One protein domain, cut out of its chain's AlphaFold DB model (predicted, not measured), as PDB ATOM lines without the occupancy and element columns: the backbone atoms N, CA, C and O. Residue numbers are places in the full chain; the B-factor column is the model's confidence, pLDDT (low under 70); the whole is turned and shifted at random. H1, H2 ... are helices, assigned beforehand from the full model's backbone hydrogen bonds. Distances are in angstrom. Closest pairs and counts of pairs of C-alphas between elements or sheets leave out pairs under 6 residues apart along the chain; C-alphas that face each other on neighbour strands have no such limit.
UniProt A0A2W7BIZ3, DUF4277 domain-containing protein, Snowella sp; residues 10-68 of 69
ATOM      1  N   ASP A  10      94.762  85.840  21.958       81.50
ATOM      2  CA  ASP A  10      96.119  85.573  22.444       81.50
ATOM      3  C   ASP A  10      96.542  86.481  23.625       81.50
ATOM      4  O   ASP A  10      95.726  87.123  24.292       81.50
ATOM      5  N   HIS A  11      97.835  86.503  23.956       83.94
ATOM      6  CA  HIS A  11      98.356  87.284  25.082       83.94
ATOM      7  C   HIS A  11      98.269  88.799  24.833       83.94
ATOM      8  O   HIS A  11      98.009  89.555  25.766       83.94
ATOM      9  N   LEU A  12      98.408  89.253  23.581       83.50
ATOM     10  CA  LEU A  12      98.300  90.673  23.230       83.50
ATOM     11  C   LEU A  12      96.888  91.224  23.458       83.50
ATOM     12  O   LEU A  12      96.749  92.370  23.884       83.50
ATOM     13  N   GLY A  13      95.843  90.420  23.251       84.38
ATOM     14  CA  GLY A  13      94.471  90.817  23.560       84.38
ATOM     15  C   GLY A  13      94.232  91.027  25.054       84.38
ATOM     16  O   GLY A  13      93.542  91.970  25.435       84.38
ATOM     17  N   ILE A  14      94.860  90.207  25.905       89.25
ATOM     18  CA  ILE A  14      94.813  90.379  27.366       89.25
ATOM     19  C   ILE A  14      95.521  91.677  27.768       89.25
ATOM     20  O   ILE A  14      94.953  92.476  28.508       89.25
ATOM     21  N   ILE A  15      96.726  91.923  27.244       89.38
ATOM     22  CA  ILE A  15      97.476  93.159  27.514       89.38
ATOM     23  C   ILE A  15      96.694  94.391  27.049       89.38
ATOM     24  O   ILE A  15      96.592  95.363  27.790       89.38
ATOM     25  N   THR A  16      96.096  94.337  25.857       88.38
ATOM     26  CA  THR A  16      95.243  95.410  25.324       88.38
ATOM     27  C   THR A  16      94.091  95.713  26.280       88.38
ATOM     28  O   THR A  16      93.871  96.873  26.617       88.38
ATOM     29  N   GLY A  17      93.409  94.671  26.767       90.19
ATOM     30  CA  GLY A  17      92.317  94.812  27.726       90.19
ATOM     31  C   GLY A  17      92.756  95.423  29.057       90.19
ATOM     32  O   GLY A  17      92.034  96.249  29.605       90.19
ATOM     33  N   ILE A  18      93.946  95.077  29.558       93.50
ATOM     34  CA  ILE A  18      94.505  95.680  30.779       93.50
ATOM     35  C   ILE A  18      94.820  97.163  30.556       93.50
ATOM     36  O   ILE A  18      94.449  97.994  31.382       93.50
ATOM     37  N   VAL A  19      95.461  97.507  29.435       93.62
ATOM     38  CA  VAL A  19      95.774  98.901  29.081       93.62
ATOM     39  C   VAL A  19      94.499  99.752  29.015       93.62
ATOM     40  O   VAL A  19      94.487 100.865  29.540       93.62
ATOM     41  N   ASP A  20      93.424  99.206  28.438       93.81
ATOM     42  CA  ASP A  20      92.118  99.873  28.363       93.81
ATOM     43  C   ASP A  20      91.449 100.005  29.733       93.81
ATOM     44  O   ASP A  20      90.936 101.067  30.075       93.81
ATOM     45  N   GLN A  21      91.491  98.958  30.560       96.62
ATOM     46  CA  GLN A  21      90.941  99.000  31.919       96.62
ATOM     47  C   GLN A  21      91.636 100.027  32.816       96.62
ATOM     48  O   GLN A  21      91.007 100.575  33.718       96.62
ATOM     49  N   MET A  22      92.922 100.284  32.582       96.56
ATOM     50  CA  MET A  22      93.687 101.288  33.318       96.56
ATOM     51  C   MET A  22      93.395 102.725  32.868       96.56
ATOM     52  O   MET A  22      93.839 103.651  33.542       96.56
ATOM     53  N   GLY A  23      92.695 102.930  31.744       96.56
ATOM     54  CA  GLY A  23      92.498 104.261  31.160       96.56
ATOM     55  C   GLY A  23      93.817 104.926  30.747       96.56
ATOM     56  O   GLY A  23      93.990 106.139  30.870       96.56
ATOM     57  N   LEU A  24      94.811 104.120  30.353       96.50
ATOM     58  CA  LEU A  24      96.175 104.606  30.142       96.50
ATOM     59  C   LEU A  24      96.260 105.588  28.968       96.50
ATOM     60  O   LEU A  24      97.055 106.524  29.006       96.50
ATOM     61  N   VAL A  25      95.443 105.380  27.933       95.69
ATOM     62  CA  VAL A  25      95.385 106.266  26.763       95.69
ATOM     63  C   VAL A  25      94.936 107.660  27.189       95.69
ATOM     64  O   VAL A  25      95.570 108.648  26.827       95.69
ATOM     65  N   GLU A  26      93.880 107.733  27.994       96.62
ATOM     66  CA  GLU A  26      93.287 108.974  28.472       96.62
ATOM     67  C   GLU A  26      94.254 109.727  29.381       96.62
ATOM     68  O   GLU A  26      94.434 110.930  29.209       96.62
ATOM     69  N   ILE A  27      94.922 109.020  30.299       97.81
ATOM     70  CA  ILE A  27      95.945 109.605  31.174       97.81
ATOM     71  C   ILE A  27      97.060 110.234  30.330       97.81
ATOM     72  O   ILE A  27      97.427 111.383  30.544       97.81
ATOM     73  N   ILE A  28      97.576 109.519  29.328       96.56
ATOM     74  CA  ILE A  28      98.658 110.040  28.482       96.56
ATOM     75  C   ILE A  28      98.198 111.257  27.675       96.56
ATOM     76  O   ILE A  28      98.935 112.238  27.590       96.56
ATOM     77  N   ASN A  29      96.993 111.220  27.102       96.00
ATOM     78  CA  ASN A  29      96.447 112.360  26.368       96.00
ATOM     79  C   ASN A  29      96.243 113.579  27.274       96.00
ATOM     80  O   ASN A  29      96.457 114.703  26.831       96.00
ATOM     81  N   GLN A  30      95.860 113.380  28.538       97.25
ATOM     82  CA  GLN A  30      95.727 114.467  29.511       97.25
ATOM     83  C   GLN A  30      97.079 115.100  29.857       97.25
ATOM     84  O   GLN A  30      97.172 116.322  29.923       97.25
ATOM     85  N   GLU A  31      98.120 114.287  30.038       97.12
ATOM     86  CA  GLU A  31      99.457 114.767  30.411       97.12
ATOM     87  C   GLU A  31     100.199 115.442  29.247       97.12
ATOM     88  O   GLU A  31     100.897 116.435  29.442       97.12
ATOM     89  N   ILE A  32     100.066 114.914  28.026       94.44
ATOM     90  CA  ILE A  32     100.743 115.453  26.833       94.44
ATOM     91  C   ILE A  32      99.914 116.560  26.162       94.44
ATOM     92  O   ILE A  32     100.476 117.457  25.527       94.44
ATOM     93  N   GLY A  33      98.593 116.532  26.338       92.12
ATOM     94  CA  GLY A  33      97.648 117.322  25.561       92.12
ATOM     95  C   GLY A  33      97.370 116.702  24.190       92.12
ATOM     96  O   GLY A  33      98.080 115.809  23.729       92.12
ATOM     97  N   GLU A  34      96.325 117.195  23.529       89.06
ATOM     98  CA  GLU A  34      95.957 116.798  22.166       89.06
ATOM     99  C   GLU A  34      96.099 117.993  21.217       89.06
ATOM    100  O   GLU A  34      95.701 119.119  21.534       89.06
ATOM    101  N   ASN A  35      96.648 117.750  20.028       90.75
ATOM    102  CA  ASN A  35      96.755 118.742  18.962       90.75
ATOM    103  C   ASN A  35      95.848 118.372  17.778       90.75
ATOM    104  O   ASN A  35      95.825 117.235  17.321       90.75
ATOM    105  N   SER A  36      95.148 119.355  17.207       89.81
ATOM    106  CA  SER A  36      94.268 119.171  16.043       89.81
ATOM    107  C   SER A  36      94.977 118.679  14.773       89.81
ATOM    108  O   SER A  36      94.321 118.220  13.840       89.81
ATOM    109  N   GLN A  37      96.306 118.775  14.716       94.00
ATOM    110  CA  GLN A  37      97.125 118.238  13.628       94.00
ATOM    111  C   GLN A  37      97.514 116.764  13.830       94.00
ATOM    112  O   GLN A  37      98.043 116.142  12.902       94.00
ATOM    113  N   GLU A  38      97.276 116.194  15.014       90.38
ATOM    114  CA  GLU A  38      97.527 114.782  15.280       90.38
ATOM    115  C   GLU A  38      96.553 113.911  14.490       90.38
ATOM    116  O   GLU A  38      95.337 114.082  14.527       90.38
ATOM    117  N   LYS A  39      97.096 112.927  13.769       91.06
ATOM    118  CA  LYS A  39      96.279 111.898  13.108       91.06
ATOM    119  C   LYS A  39      95.846 110.801  14.081       91.06
ATOM    120  O   LYS A  39      94.837 110.145  13.851       91.06
ATOM    121  N   ILE A  40      96.657 110.570  15.111       91.00
ATOM    122  CA  ILE A  40      96.477 109.583  16.176       91.00
ATOM    123  C   ILE A  40      96.997 110.243  17.451       91.00
ATOM    124  O   ILE A  40      98.081 110.826  17.418       91.00
ATOM    125  N   SER A  41      96.248 110.134  18.546       94.12
ATOM    126  CA  SER A  41      96.631 110.725  19.828       94.12
ATOM    127  C   SER A  41      97.860 110.048  20.440       94.12
ATOM    128  O   SER A  41      98.139 108.867  20.195       94.12
ATOM    129  N   ALA A  42      98.593 110.788  21.271       94.19
ATOM    130  CA  ALA A  42      99.804 110.294  21.920       94.19
ATOM    131  C   ALA A  42      99.568 109.005  22.735       94.19
ATOM    132  O   ALA A  42     100.344 108.055  22.628       94.19
ATOM    133  N   GLY A  43      98.464 108.917  23.482       94.81
ATOM    134  CA  GLY A  43      98.090 107.726  24.242       94.81
ATOM    135  C   GLY A  43      97.885 106.501  23.355       94.81
ATOM    136  O   GLY A  43      98.331 105.402  23.693       94.81
ATOM    137  N   MET A  44      97.306 106.686  22.166       93.50
ATOM    138  CA  MET A  44      97.142 105.592  21.213       93.50
ATOM    139  C   MET A  44      98.463 105.135  20.599       93.50
ATOM    140  O   MET A  44      98.668 103.933  20.412       93.50
ATOM    141  N   VAL A  45      99.381 106.068  20.338       92.31
ATOM    142  CA  VAL A  45     100.745 105.736  19.909       92.31
ATOM    143  C   VAL A  45     101.455 104.908  20.981       92.31
ATOM    144  O   VAL A  45     102.042 103.875  20.662       92.31
ATOM    145  N   VAL A  46     101.358 105.297  22.254       92.50
ATOM    146  CA  VAL A  46     101.980 104.552  23.360       92.50
ATOM    147  C   VAL A  46     101.350 103.170  23.534       92.50
ATOM    148  O   VAL A  46     102.079 102.187  23.674       92.50
ATOM    149  N   LYS A  47     100.020 103.042  23.442       91.50
ATOM    150  CA  LYS A  47      99.350 101.731  23.443       91.50
ATOM    151  C   LYS A  47      99.891 100.830  22.328       91.50
ATOM    152  O   LYS A  47     100.213  99.668  22.576       91.50
ATOM    153  N   ALA A  48     100.067 101.370  21.121       88.19
ATOM    154  CA  ALA A  48     100.654 100.635  20.003       88.19
ATOM    155  C   ALA A  48     102.129 100.261  20.243       88.19
ATOM    156  O   ALA A  48     102.531  99.157  19.878       88.19
ATOM    157  N   MET A  49     102.923 101.132  20.878       89.69
ATOM    158  CA  MET A  49     104.310 100.840  21.269       89.69
ATOM    159  C   MET A  49     104.395  99.707  22.288       89.69
ATOM    160  O   MET A  49     105.248  98.840  22.140       89.69
ATOM    161  N   ILE A  50     103.515  99.685  23.292       88.69
ATOM    162  CA  ILE A  50     103.465  98.622  24.306       88.69
ATOM    163  C   ILE A  50     103.163  97.279  23.639       88.69
ATOM    164  O   ILE A  50     103.880  96.302  23.852       88.69
ATOM    165  N   LEU A  51     102.138  97.235  22.786       86.00
ATOM    166  CA  LEU A  51     101.752  96.006  22.091       86.00
ATOM    167  C   LEU A  51     102.832  95.541  21.106       86.00
ATOM    168  O   LEU A  51     103.140  94.351  21.065       86.00
ATOM    169  N   ASN A  52     103.457  96.467  20.369       80.00
ATOM    170  CA  ASN A  52     104.598  96.137  19.516       80.00
ATOM    171  C   ASN A  52     105.792  95.636  20.340       80.00
ATOM    172  O   ASN A  52     106.345  94.594  20.024       80.00
ATOM    173  N   GLY A  53     106.185  96.335  21.406       79.88
ATOM    174  CA  GLY A  53     107.350  95.975  22.219       79.88
ATOM    175  C   GLY A  53     107.211  94.619  22.913       79.88
ATOM    176  O   GLY A  53     108.186  93.883  23.027       79.88
ATOM    177  N   LEU A  54     105.995  94.249  23.323       78.69
ATOM    178  CA  LEU A  54     105.719  92.943  23.928       78.69
ATOM    179  C   LEU A  54     105.615  91.816  22.890       78.69
ATOM    180  O   LEU A  54     105.982  90.682  23.191       78.69
ATOM    181  N   GLY A  55     105.158  92.118  21.669       67.88
ATOM    182  CA  GLY A  55     105.149  91.175  20.544       67.88
ATOM    183  C   GLY A  55     106.510  91.010  19.851       67.88
ATOM    184  O   GLY A  55     106.748  89.993  19.201       67.88
ATOM    185  N   PHE A  56     107.421  91.975  20.015       58.41
ATOM    186  CA  PHE A  56     108.738  92.024  19.381       58.41
ATOM    187  C   PHE A  56     109.862  92.165  20.412       58.41
ATOM    188  O   PHE A  56     110.604  93.141  20.432       58.41
ATOM    189  N   VAL A  57     110.065  91.132  21.229       55.84
ATOM    190  CA  VAL A  57     111.235  91.054  22.124       55.84
ATOM    191  C   VAL A  57     112.580  90.927  21.377       55.84
ATOM    192  O   VAL A  57     113.620  91.093  21.999       55.84
ATOM    193  N   ASN A  58     112.580  90.672  20.056       52.47
ATOM    194  CA  ASN A  58     113.792  90.473  19.236       52.47
ATOM    195  C   ASN A  58     113.730  91.080  17.811       52.47
ATOM    196  O   ASN A  58     114.479  90.648  16.934       52.47
ATOM    197  N   ALA A  59     112.850  92.051  17.534       58.38
ATOM    198  CA  ALA A  59     112.807  92.726  16.227       58.38
ATOM    199  C   ALA A  59     112.654  94.251  16.379       58.38
ATOM    200  O   ALA A  59     112.218  94.710  17.435       58.38
ATOM    201  N   PRO A  60     113.010  95.048  15.354       57.59
ATOM    202  CA  PRO A  60     112.860  96.499  15.401       57.59
ATOM    203  C   PRO A  60     111.409  96.911  15.671       57.59
ATOM    204  O   PRO A  60     110.477  96.340  15.106       57.59
ATOM    205  N   LEU A  61     111.225  97.930  16.512       56.44
ATOM    206  CA  LEU A  61     109.918  98.512  16.808       56.44
ATOM    207  C   LEU A  61     109.370  99.214  15.551       56.44
ATOM    208  O   LEU A  61     109.844 100.291  15.189       56.44
ATOM    209  N   TYR A  62     108.369  98.630  14.888       57.12
ATOM    210  CA  TYR A  62     107.711  99.254  13.735       57.12
ATOM    211  C   TYR A  62     106.386  99.904  14.146       57.12
ATOM    212  O   TYR A  62     105.380  99.234  14.368       57.12
ATOM    213  N   LEU A  63     106.353 101.238  14.165       54.81
ATOM    214  CA  LEU A  63     105.125 102.031  14.301       54.81
ATOM    215  C   LEU A  63     104.359 102.066  12.970       54.81
ATOM    216  O   LEU A  63     104.232 103.110  12.331       54.81
ATOM    217  N   SER A  64     103.896 100.906  12.504       49.44
ATOM    218  CA  SER A  64     103.049 100.840  11.312       49.44
ATOM    219  C   SER A  64     101.580 101.052  11.685       49.44
ATOM    220  O   SER A  64     101.080 100.494  12.662       49.44
ATOM    221  N   LEU A  65     100.874 101.840  10.868       46.69
ATOM    222  CA  LEU A  65      99.443 102.143  11.004       46.69
ATOM    223  C   LEU A  65      98.554 100.880  11.033       46.69
ATOM    224  O   LEU A  65      97.407 100.936  11.461       46.69
ATOM    225  N   LEU A  66      99.092  99.736  10.599       47.59
ATOM    226  CA  LEU A  66      98.416  98.442  10.568       47.59
ATOM    227  C   LEU A  66      98.094  97.890  11.971       47.59
ATOM    228  O   LEU A  66      97.225  97.038  12.092       47.59
ATOM    229  N   ALA A  67      98.745  98.385  13.030       45.88
ATOM    230  CA  ALA A  67      98.446  97.999  14.413       45.88
ATOM    231  C   ALA A  67      97.223  98.726  15.021       45.88
ATOM    232  O   ALA A  67      96.860  98.452  16.162       45.88
ATOM    233  N   LEU A  68      96.611  99.663  14.286       41.25
ATOM    234  CA  LEU A  68      95.424 100.427  14.700       41.25
ATOM    235  C   LEU A  68      94.137 100.029  13.952       41.25
ATOM    236  O   LEU A  68      93.108 100.672  14.160       41.25
TER     237      LEU A  68
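What this domain is: This is residues 10 to 68 of the 69 residues of the protein "DUF4277 domain-containing protein" of Snowella sp (UniProt A0A2W7BIZ3). One helix, H3, is the core of this small domain; H1 and H2, two helices that follow each other with a turn between them, pack on it. H1 and H2 run one way along the domain and H3 folds back the other way beneath them, while the stretch from residue 56 on turns back along H3 and ends in the small helix H4, near H3 but away from H1 and H2. The printed part has 59 residues with four named helices in the order H1, H2, H3, H4 and no named strand; the class is all helix. It is only just compact, close to loose, with a radius of gyration of the C-alphas of 12.0 A, and its C-alphas span 33 by 24 by 16 A.

Where its parts are: H1 covers residues 10 to 21, 17.2 A from first to last C-alpha, and begins with C-alpha 10 at (96.119, 85.573, 22.444). H2 covers residues 24 to 32, 12.2 A long. H3, the longest helix, covers residues 42 to 55, 19.9 A, with C-alpha 42 at (99.804, 110.294, 21.920). H4 covers residues 65 to 68 and ends with C-alpha 68 at (95.424, 100.427, 14.700).

How they stand to each other: H1 touches H3, and their closest C-alphas, those of Leu 12 and Leu 51, are 6.5 A apart. The two run opposite ways at a shallow tilt of 27 degrees. H2 touches H3 too, which meets it with residues 42 to 47 alone; the closest C-alphas, those of Val 25 and Gly 43, are 4.0 A apart. These two run opposite ways at a steep tilt of 49 degrees. H1 and H2 are close but not clearly touching, with the C-alphas of Val 19 and Val 25 at 7.7 A; they run the same way at a steep tilt of 53 degrees. H4 and H3 are close but not clearly touching, with the C-alphas of Ala 48 and Ala 67 at 6.6 A. H4 is apart from H1 and from H2. In H2 and H3 every O i to N i+4 pair is within hydrogen-bond range; in H1 7 of 8 are, and H4 is too short for such a pair.

The domain as a whole: The C-alphas of Ser 36 and Asn 58 are the two farthest apart, at 34.9 A. The printed part has no cut. The link from H1 to H2 is tight, and those from H2 to H3 and from H3 to H4 are short, with 9 residues each. The mean pLDDT of the printed part is 82.2; residues 55 to 68 are under 70, and H4 has a mean of 45.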